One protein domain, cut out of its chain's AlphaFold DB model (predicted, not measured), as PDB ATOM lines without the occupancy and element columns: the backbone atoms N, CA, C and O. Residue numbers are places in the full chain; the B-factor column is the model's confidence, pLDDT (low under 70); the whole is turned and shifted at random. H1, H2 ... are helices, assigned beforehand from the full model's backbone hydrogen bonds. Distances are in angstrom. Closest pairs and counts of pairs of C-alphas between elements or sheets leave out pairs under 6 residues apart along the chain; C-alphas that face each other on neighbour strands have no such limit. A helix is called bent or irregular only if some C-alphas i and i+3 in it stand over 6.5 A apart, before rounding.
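This is residues 84 to 139 of the 313 residues of an uncharacterized protein of Brassica cretica (UniProt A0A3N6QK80). One long, straight helix, H2, makes one arm of a loose, open V, and the chain before it makes the other: a looped stretch that folds out and back as a small irregular hairpin, with the very short helix H1 lying between the arms. Residues 124 to 139 of H2 stick out, and so does the hairpin's tip, residues 95 to 100. The printed part has 56 residues with two named helices, H1 then H2, and no named strand; the class is all helix. It is only just loose, close to extended, with a radius of gyration of the C-alphas of 14.9 A, and it spans 49 by 24 by 12 A.

H2, residues 113 to 139, is the longest helix, and its residues 124 to 139 stand free. H1, residues 84 to 88, and H2 are apart. Between them, residues 92 to 93 pair with residues 102 to 103, antiparallel, in stretches too short to bear a name. Residues 95 to 100 and 109 to 114 stand free, of which 113 and 114 belong to H2. In H1 and H2 every O i to N i+4 pair is within hydrogen-bond range.

H2 runs 39.7 A from C-alpha 113 at (44.712, 43.946, 79.007) to C-alpha 139 at (52.233, 76.841, 58.101), and it is not bent. H1 has five residues and begins with C-alpha 84 at (64.769, 55.003, 74.645); its first and last C-alphas are 6.1 A apart.

The two C-alphas farthest apart are those of Glu 98 and Glu 139, 49.6 A. The link from H1 to H2, residues 89 to 112, is long, with 24 residues. The printed part has no cut. Its mean pLDDT is 92.2, and no printed residue is under 70.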
ATOM      1  N   THR A  84      65.291  53.675  75.008       81.56
ATOM      2  CA  THR A  84      64.769  55.003  74.645       81.56
ATOM      3  C   THR A  84      63.309  54.945  74.196       81.56
ATOM      4  O   THR A  84      62.520  55.815  74.569       81.56
ATOM      5  N   ILE A  85      62.918  53.899  73.462       84.88
ATOM      6  CA  ILE A  85      61.533  53.695  73.022       84.88
ATOM      7  C   ILE A  85      60.639  53.355  74.223       84.88
ATOM      8  O   ILE A  85      59.582  53.970  74.376       84.88
ATOM      9  N   LEU A  86      61.071  52.449  75.106       89.88
ATOM     10  CA  LEU A  86      60.327  52.078  76.318       89.88
ATOM     11  C   LEU A  86      60.130  53.278  77.259       89.88
ATOM     12  O   LEU A  86      58.992  53.573  77.639       89.88
ATOM     13  N   ASN A  87      61.194  54.039  77.527       89.00
ATOM     14  CA  ASN A  87      61.133  55.265  78.324       89.00
ATOM     15  C   ASN A  87      60.172  56.298  77.699       89.00
ATOM     16  O   ASN A  87      59.376  56.911  78.410       89.00
ATOM     17  N   SER A  88      60.166  56.451  76.364       89.12
ATOM     18  CA  SER A  88      59.238  57.364  75.666       89.12
ATOM     19  C   SER A  88      57.755  56.976  75.794       89.12
ATOM     20  O   SER A  88      56.878  57.815  75.585       89.12
ATOM     21  N   MET A  89      57.468  55.721  76.155       88.38
ATOM     22  CA  MET A  89      56.120  55.201  76.402       88.38
ATOM     23  C   MET A  89      55.764  55.127  77.896       88.38
ATOM     24  O   MET A  89      54.704  54.606  78.231       88.38
ATOM     25  N   GLY A  90      56.616  55.647  78.789       93.25
ATOM     26  CA  GLY A  90      56.377  55.657  80.237       93.25
ATOM     27  C   GLY A  90      56.699  54.344  80.957       93.25
ATOM     28  O   GLY A  90      56.305  54.181  82.112       93.25
ATOM     29  N   PHE A  91      57.406  53.414  80.308       95.19
ATOM     30  CA  PHE A  91      57.962  52.254  81.000       95.19
ATOM     31  C   PHE A  91      59.205  52.659  81.796       95.19
ATOM     32  O   PHE A  91      60.040  53.425  81.319       95.19
ATOM     33  N   VAL A  92      59.329  52.102  82.995       95.00
ATOM     34  CA  VAL A  92      60.456  52.285  83.911       95.00
ATOM     35  C   VAL A  92      61.118  50.922  84.109       95.00
ATOM     36  O   VAL A  92      60.427  49.912  84.278       95.00
ATOM     37  N   ARG A  93      62.454  50.870  84.064       94.00
ATOM     38  CA  ARG A  93      63.200  49.654  84.410       94.00
ATOM     39  C   ARG A  93      63.033  49.379  85.905       94.00
ATOM     40  O   ARG A  93      63.233  50.281  86.714       94.00
ATOM     41  N   ILE A  94      62.713  48.142  86.267       93.06
ATOM     42  CA  ILE A  94      62.653  47.724  87.669       93.06
ATOM     43  C   ILE A  94      64.075  47.361  88.110       93.06
ATOM     44  O   ILE A  94      64.699  46.454  87.558       93.06
ATOM     45  N   GLU A  95      64.613  48.103  89.073       92.38
ATOM     46  CA  GLU A  95      65.927  47.820  89.655       92.38
ATOM     47  C   GLU A  95      65.834  46.703  90.708       92.38
ATOM     48  O   GLU A  95      64.795  46.508  91.334       92.38
ATOM     49  N   GLY A  96      66.923  45.947  90.886       89.31
ATOM     50  CA  GLY A  96      66.988  44.802  91.808       89.31
ATOM     51  C   GLY A  96      66.871  43.416  91.158       89.31
ATOM     52  O   GLY A  96      67.066  42.422  91.850       89.31
ATOM     53  N   PHE A  97      66.622  43.331  89.847       84.31
ATOM     54  CA  PHE A  97      66.604  42.071  89.091       84.31
ATOM     55  C   PHE A  97      67.807  41.962  88.140       84.31
ATOM     56  O   PHE A  97      68.187  42.933  87.483       84.31
ATOM     57  N   GLU A  98      68.388  40.760  88.038       89.25
ATOM     58  CA  GLU A  98      69.460  40.443  87.075       89.25
ATOM     59  C   GLU A  98      68.959  40.466  85.622       89.25
ATOM     60  O   GLU A  98      69.718  40.703  84.684       89.25
ATOM     61  N   HIS A  99      67.663  40.223  85.425       87.81
ATOM     62  CA  HIS A  99      67.005  40.302  84.128       87.81
ATOM     63  C   HIS A  99      66.485  41.723  83.856       87.81
ATOM     64  O   HIS A  99      66.180  42.492  84.767       87.81
ATOM     65  N   LEU A 100      66.380  42.085  82.574       87.06
ATOM     66  CA  LEU A 100      65.887  43.393  82.129       87.06
ATOM     67  C   LEU A 100      64.359  43.491  82.260       87.06
ATOM     68  O   LEU A 100      63.629  43.427  81.269       87.06
ATOM     69  N   GLU A 101      63.877  43.647  83.491       90.69
ATOM     70  CA  GLU A 101      62.460  43.873  83.776       90.69
ATOM     71  C   GLU A 101      62.061  45.345  83.586       90.69
ATOM     72  O   GLU A 101      62.731  46.268  84.054       90.69
ATOM     73  N   PHE A 102      60.935  45.559  82.905       92.62
ATOM     74  CA  PHE A 102      60.328  46.867  82.671       92.62
ATOM     75  C   PHE A 102      58.860  46.831  83.096       92.62
ATOM     76  O   PHE A 102      58.101  45.969  82.652       92.62
ATOM     77  N   GLY A 103      58.450  47.793  83.919       92.62
ATOM     78  CA  GLY A 103      57.061  47.986  84.331       92.62
ATOM     79  C   GLY A 103      56.501  49.311  83.820       92.62
ATOM     80  O   GLY A 103      57.246  50.238  83.517       92.62
ATOM     81  N   HIS A 104      55.176  49.432  83.762       94.56
ATOM     82  CA  HIS A 104      54.508  50.730  83.640       94.56
ATOM     83  C   HIS A 104      53.359  50.789  84.650       94.56
ATOM     84  O   HIS A 104      52.315  50.173  84.442       94.56
ATOM     85  N   GLU A 105      53.540  51.573  85.714       91.00
ATOM     86  CA  GLU A 105      52.672  51.621  86.908       91.00
ATOM     87  C   GLU A 105      51.165  51.701  86.604       91.00
ATOM     88  O   GLU A 105      50.358  50.998  87.205       91.00
ATOM     89  N   GLN A 106      50.782  52.560  85.653       92.44
ATOM     90  CA  GLN A 106      49.382  52.850  85.331       92.44
ATOM     91  C   GLN A 106      48.738  51.839  84.373       92.44
ATOM     92  O   GLN A 106      47.508  51.753  84.337       92.44
ATOM     93  N   TYR A 107      49.532  51.116  83.568       93.56
ATOM     94  CA  TYR A 107      49.004  50.366  82.420       93.56
ATOM     95  C   TYR A 107      49.476  48.914  82.283       93.56
ATOM     96  O   TYR A 107      48.770  48.118  81.666       93.56
ATOM     97  N   PHE A 108      50.609  48.529  82.871       94.69
ATOM     98  CA  PHE A 108      51.120  47.154  82.835       94.69
ATOM     99  C   PHE A 108      50.695  46.388  84.100       94.69
ATOM    100  O   PHE A 108      51.506  46.076  84.969       94.69
ATOM    101  N   VAL A 109      49.394  46.103  84.227       92.56
ATOM    102  CA  VAL A 109      48.843  45.328  85.354       92.56
ATOM    103  C   VAL A 109      48.467  43.925  84.882       92.56
ATOM    104  O   VAL A 109      47.648  43.757  83.976       92.56
ATOM    105  N   ARG A 110      49.048  42.899  85.516       87.62
ATOM    106  CA  ARG A 110      48.798  41.487  85.188       87.62
ATOM    107  C   ARG A 110      47.300  41.167  85.289       87.62
ATOM    108  O   ARG A 110      46.693  41.369  86.336       87.62
ATOM    109  N   GLY A 111      46.724  40.654  84.199       92.31
ATOM    110  CA  GLY A 111      45.297  40.319  84.115       92.31
ATOM    111  C   GLY A 111      44.355  41.493  83.814       92.31
ATOM    112  O   GLY A 111      43.170  41.373  84.102       92.31
ATOM    113  N   LYS A 112      44.857  42.620  83.277       94.81
ATOM    114  CA  LYS A 112      44.042  43.771  82.831       94.81
ATOM    115  C   LYS A 112      44.485  44.309  81.454       94.81
ATOM    116  O   LYS A 112      45.078  45.392  81.380       94.81
ATOM    117  N   PRO A 113      44.259  43.563  80.352       91.50
ATOM    118  CA  PRO A 113      44.712  43.946  79.007       91.50
ATOM    119  C   PRO A 113      44.099  45.266  78.502       91.50
ATOM    120  O   PRO A 113      44.706  45.973  77.695       91.50
ATOM    121  N   GLU A 114      42.944  45.672  79.033       94.88
ATOM    122  CA  GLU A 114      42.243  46.914  78.679       94.88
ATOM    123  C   GLU A 114      43.073  48.160  79.022       94.88
ATOM    124  O   GLU A 114      42.897  49.228  78.426       94.88
ATOM    125  N   LEU A 115      43.986  48.040  79.991       94.88
ATOM    126  CA  LEU A 115      44.921  49.101  80.347       94.88
ATOM    127  C   LEU A 115      46.044  49.252  79.310       94.88
ATOM    128  O   LEU A 115      46.436  50.380  79.011       94.88
ATOM    129  N   MET A 116      46.485  48.156  78.686       88.94
ATOM    130  CA  MET A 116      47.455  48.198  77.586       88.94
ATOM    131  C   MET A 116      46.848  48.858  76.343       88.94
ATOM    132  O   MET A 116      47.449  49.751  75.750       88.94
ATOM    133  N   ILE A 117      45.594  48.519  76.022       92.44
ATOM    134  CA  ILE A 117      44.831  49.159  74.936       92.44
ATOM    135  C   ILE A 117      44.700  50.676  75.179       92.44
ATOM    136  O   ILE A 117      44.841  51.473  74.247       92.44
ATOM    137  N   LYS A 118      44.493  51.107  76.434       95.94
ATOM    138  CA  LYS A 118      44.489  52.534  76.809       95.94
ATOM    139  C   LYS A 118      45.855  53.198  76.610       95.94
ATOM    140  O   LYS A 118      45.883  54.319  76.101       95.94
ATOM    141  N   LEU A 119      46.964  52.532  76.943       95.38
ATOM    142  CA  LEU A 119      48.312  53.048  76.670       95.38
ATOM    143  C   LEU A 119      48.556  53.215  75.164       95.38
ATOM    144  O   LEU A 119      48.946  54.301  74.737       95.38
ATOM    145  N   CYS A 120      48.242  52.209  74.344       91.88
ATOM    146  CA  CYS A 120      48.397  52.291  72.888       91.88
ATOM    147  C   CYS A 120      47.598  53.464  72.290       91.88
ATOM    148  O   CYS A 120      48.147  54.266  71.530       91.88
ATOM    149  N   ARG A 121      46.333  53.645  72.702       94.31
ATOM    150  CA  ARG A 121      45.497  54.792  72.284       94.31
ATOM    151  C   ARG A 121      46.072  56.141  72.753       94.31
ATOM    152  O   ARG A 121      46.013  57.122  72.007       94.31
ATOM    153  N   LYS A 122      46.668  56.205  73.950       94.69
ATOM    154  CA  LYS A 122      47.338  57.402  74.500       94.69
ATOM    155  C   LYS A 122      48.611  57.758  73.717       94.69
ATOM    156  O   LYS A 122      48.807  58.923  73.387       94.69
ATOM    157  N   VAL A 123      49.436  56.771  73.357       92.44
ATOM    158  CA  VAL A 123      50.652  56.974  72.545       92.44
ATOM    159  C   VAL A 123      50.295  57.404  71.117       92.44
ATOM    160  O   VAL A 123      50.875  58.363  70.612       92.44
ATOM    161  N   ALA A 124      49.312  56.758  70.482       90.62
ATOM    162  CA  ALA A 124      48.867  57.117  69.133       90.62
ATOM    163  C   ALA A 124      48.300  58.550  69.066       90.62
ATOM    164  O   ALA A 124      48.722  59.348  68.230       90.62
ATOM    165  N   SER A 125      47.404  58.913  69.990       93.75
ATOM    166  CA  SER A 125      46.838  60.270  70.051       93.75
ATOM    167  C   SER A 125      47.875  61.342  70.415       93.75
ATOM    168  O   SER A 125      47.789  62.460  69.904       93.75
ATOM    169  N   ALA A 126      48.894  61.017  71.219       93.75
ATOM    170  CA  ALA A 126      50.014  61.920  71.487       93.75
ATOM    171  C   ALA A 126      50.873  62.194  70.238       93.75
ATOM    172  O   ALA A 126      51.265  63.343  70.028       93.75
ATOM    173  N   ARG A 127      51.121  61.179  69.392       91.44
ATOM    174  CA  ARG A 127      51.808  61.346  68.094       91.44
ATOM    175  C   ARG A 127      50.992  62.243  67.163       91.44
ATOM    176  O   ARG A 127      51.439  63.342  66.865       91.44
ATOM    177  N   ILE A 128      49.737  61.881  66.885       94.56
ATOM    178  CA  ILE A 128      48.825  62.677  66.037       94.56
ATOM    179  C   ILE A 128      48.741  64.141  66.512       94.56
ATOM    180  O   ILE A 128      48.789  65.066  65.702       94.56
ATOM    181  N   LYS A 129      48.680  64.389  67.830       96.56
ATOM    182  CA  LYS A 129      48.678  65.752  68.390       96.56
ATOM    183  C   LYS A 129      50.007  66.497  68.186       96.56
ATOM    184  O   LYS A 129      49.977  67.710  67.973       96.56
ATOM    185  N   LYS A 130      51.153  65.810  68.253       95.50
ATOM    186  CA  LYS A 130      52.472  66.378  67.923       95.50
ATOM    187  C   LYS A 130      52.543  66.743  66.439       95.50
ATOM    188  O   LYS A 130      52.986  67.841  66.118       95.50
ATOM    189  N   ASP A 131      52.063  65.867  65.568       92.62
ATOM    190  CA  ASP A 131      52.178  66.022  64.117       92.62
ATOM    191  C   ASP A 131      51.261  67.156  63.613       92.62
ATOM    192  O   ASP A 131      51.706  68.033  62.872       92.62
ATOM    193  N   ILE A 132      50.031  67.253  64.142       96.19
ATOM    194  CA  ILE A 132      49.128  68.403  63.929       96.19
ATOM    195  C   ILE A 132      49.738  69.716  64.452       96.19
ATOM    196  O   ILE A 132      49.517  70.773  63.859       96.19
ATOM    197  N   LYS A 133      50.500  69.687  65.557       96.69
ATOM    198  CA  LYS A 133      51.204  70.882  66.054       96.69
ATOM    199  C   LYS A 133      52.337  71.287  65.106       96.69
ATOM    200  O   LYS A 133      52.422  72.459  64.756       96.69
ATOM    201  N   ALA A 134      53.160  70.330  64.676       94.19
ATOM    202  CA  ALA A 134      54.281  70.575  63.773       94.19
ATOM    203  C   ALA A 134      53.819  71.145  62.421       94.19
ATOM    204  O   ALA A 134      54.405  72.115  61.945       94.19
ATOM    205  N   ALA A 135      52.724  70.621  61.856       92.88
ATOM    206  CA  ALA A 135      52.107  71.164  60.645       92.88
ATOM    207  C   ALA A 135      51.725  72.648  60.802       92.88
ATOM    208  O   ALA A 135      52.127  73.476  59.991       92.88
ATOM    209  N   LYS A 136      51.043  73.011  61.897       95.38
ATOM    210  CA  LYS A 136      50.636  74.404  62.172       95.38
ATOM    211  C   LYS A 136      51.808  75.351  62.438       95.38
ATOM    212  O   LYS A 136      51.710  76.548  62.172       95.38
ATOM    213  N   GLU A 137      52.914  74.840  62.972       94.81
ATOM    214  CA  GLU A 137      54.145  75.620  63.140       94.81
ATOM    215  C   GLU A 137      54.883  75.811  61.802       94.81
ATOM    216  O   GLU A 137      55.424  76.890  61.570       94.81
ATOM    217  N   ALA A 138      54.827  74.837  60.885       92.88
ATOM    218  CA  ALA A 138      55.335  74.986  59.519       92.88
ATOM    219  C   ALA A 138      54.505  75.987  58.690       92.88
ATOM    220  O   ALA A 138      55.081  76.892  58.084       92.88
ATOM    221  N   GLU A 139      53.167  75.891  58.737       91.38
ATOM    222  CA  GLU A 139      52.233  76.841  58.101       91.38
ATOM    223  C   GLU A 139      52.519  78.289  58.535       91.38
ATOM    224  O   GLU A 139      52.638  79.187  57.700       91.38
TER     225      GLU A 139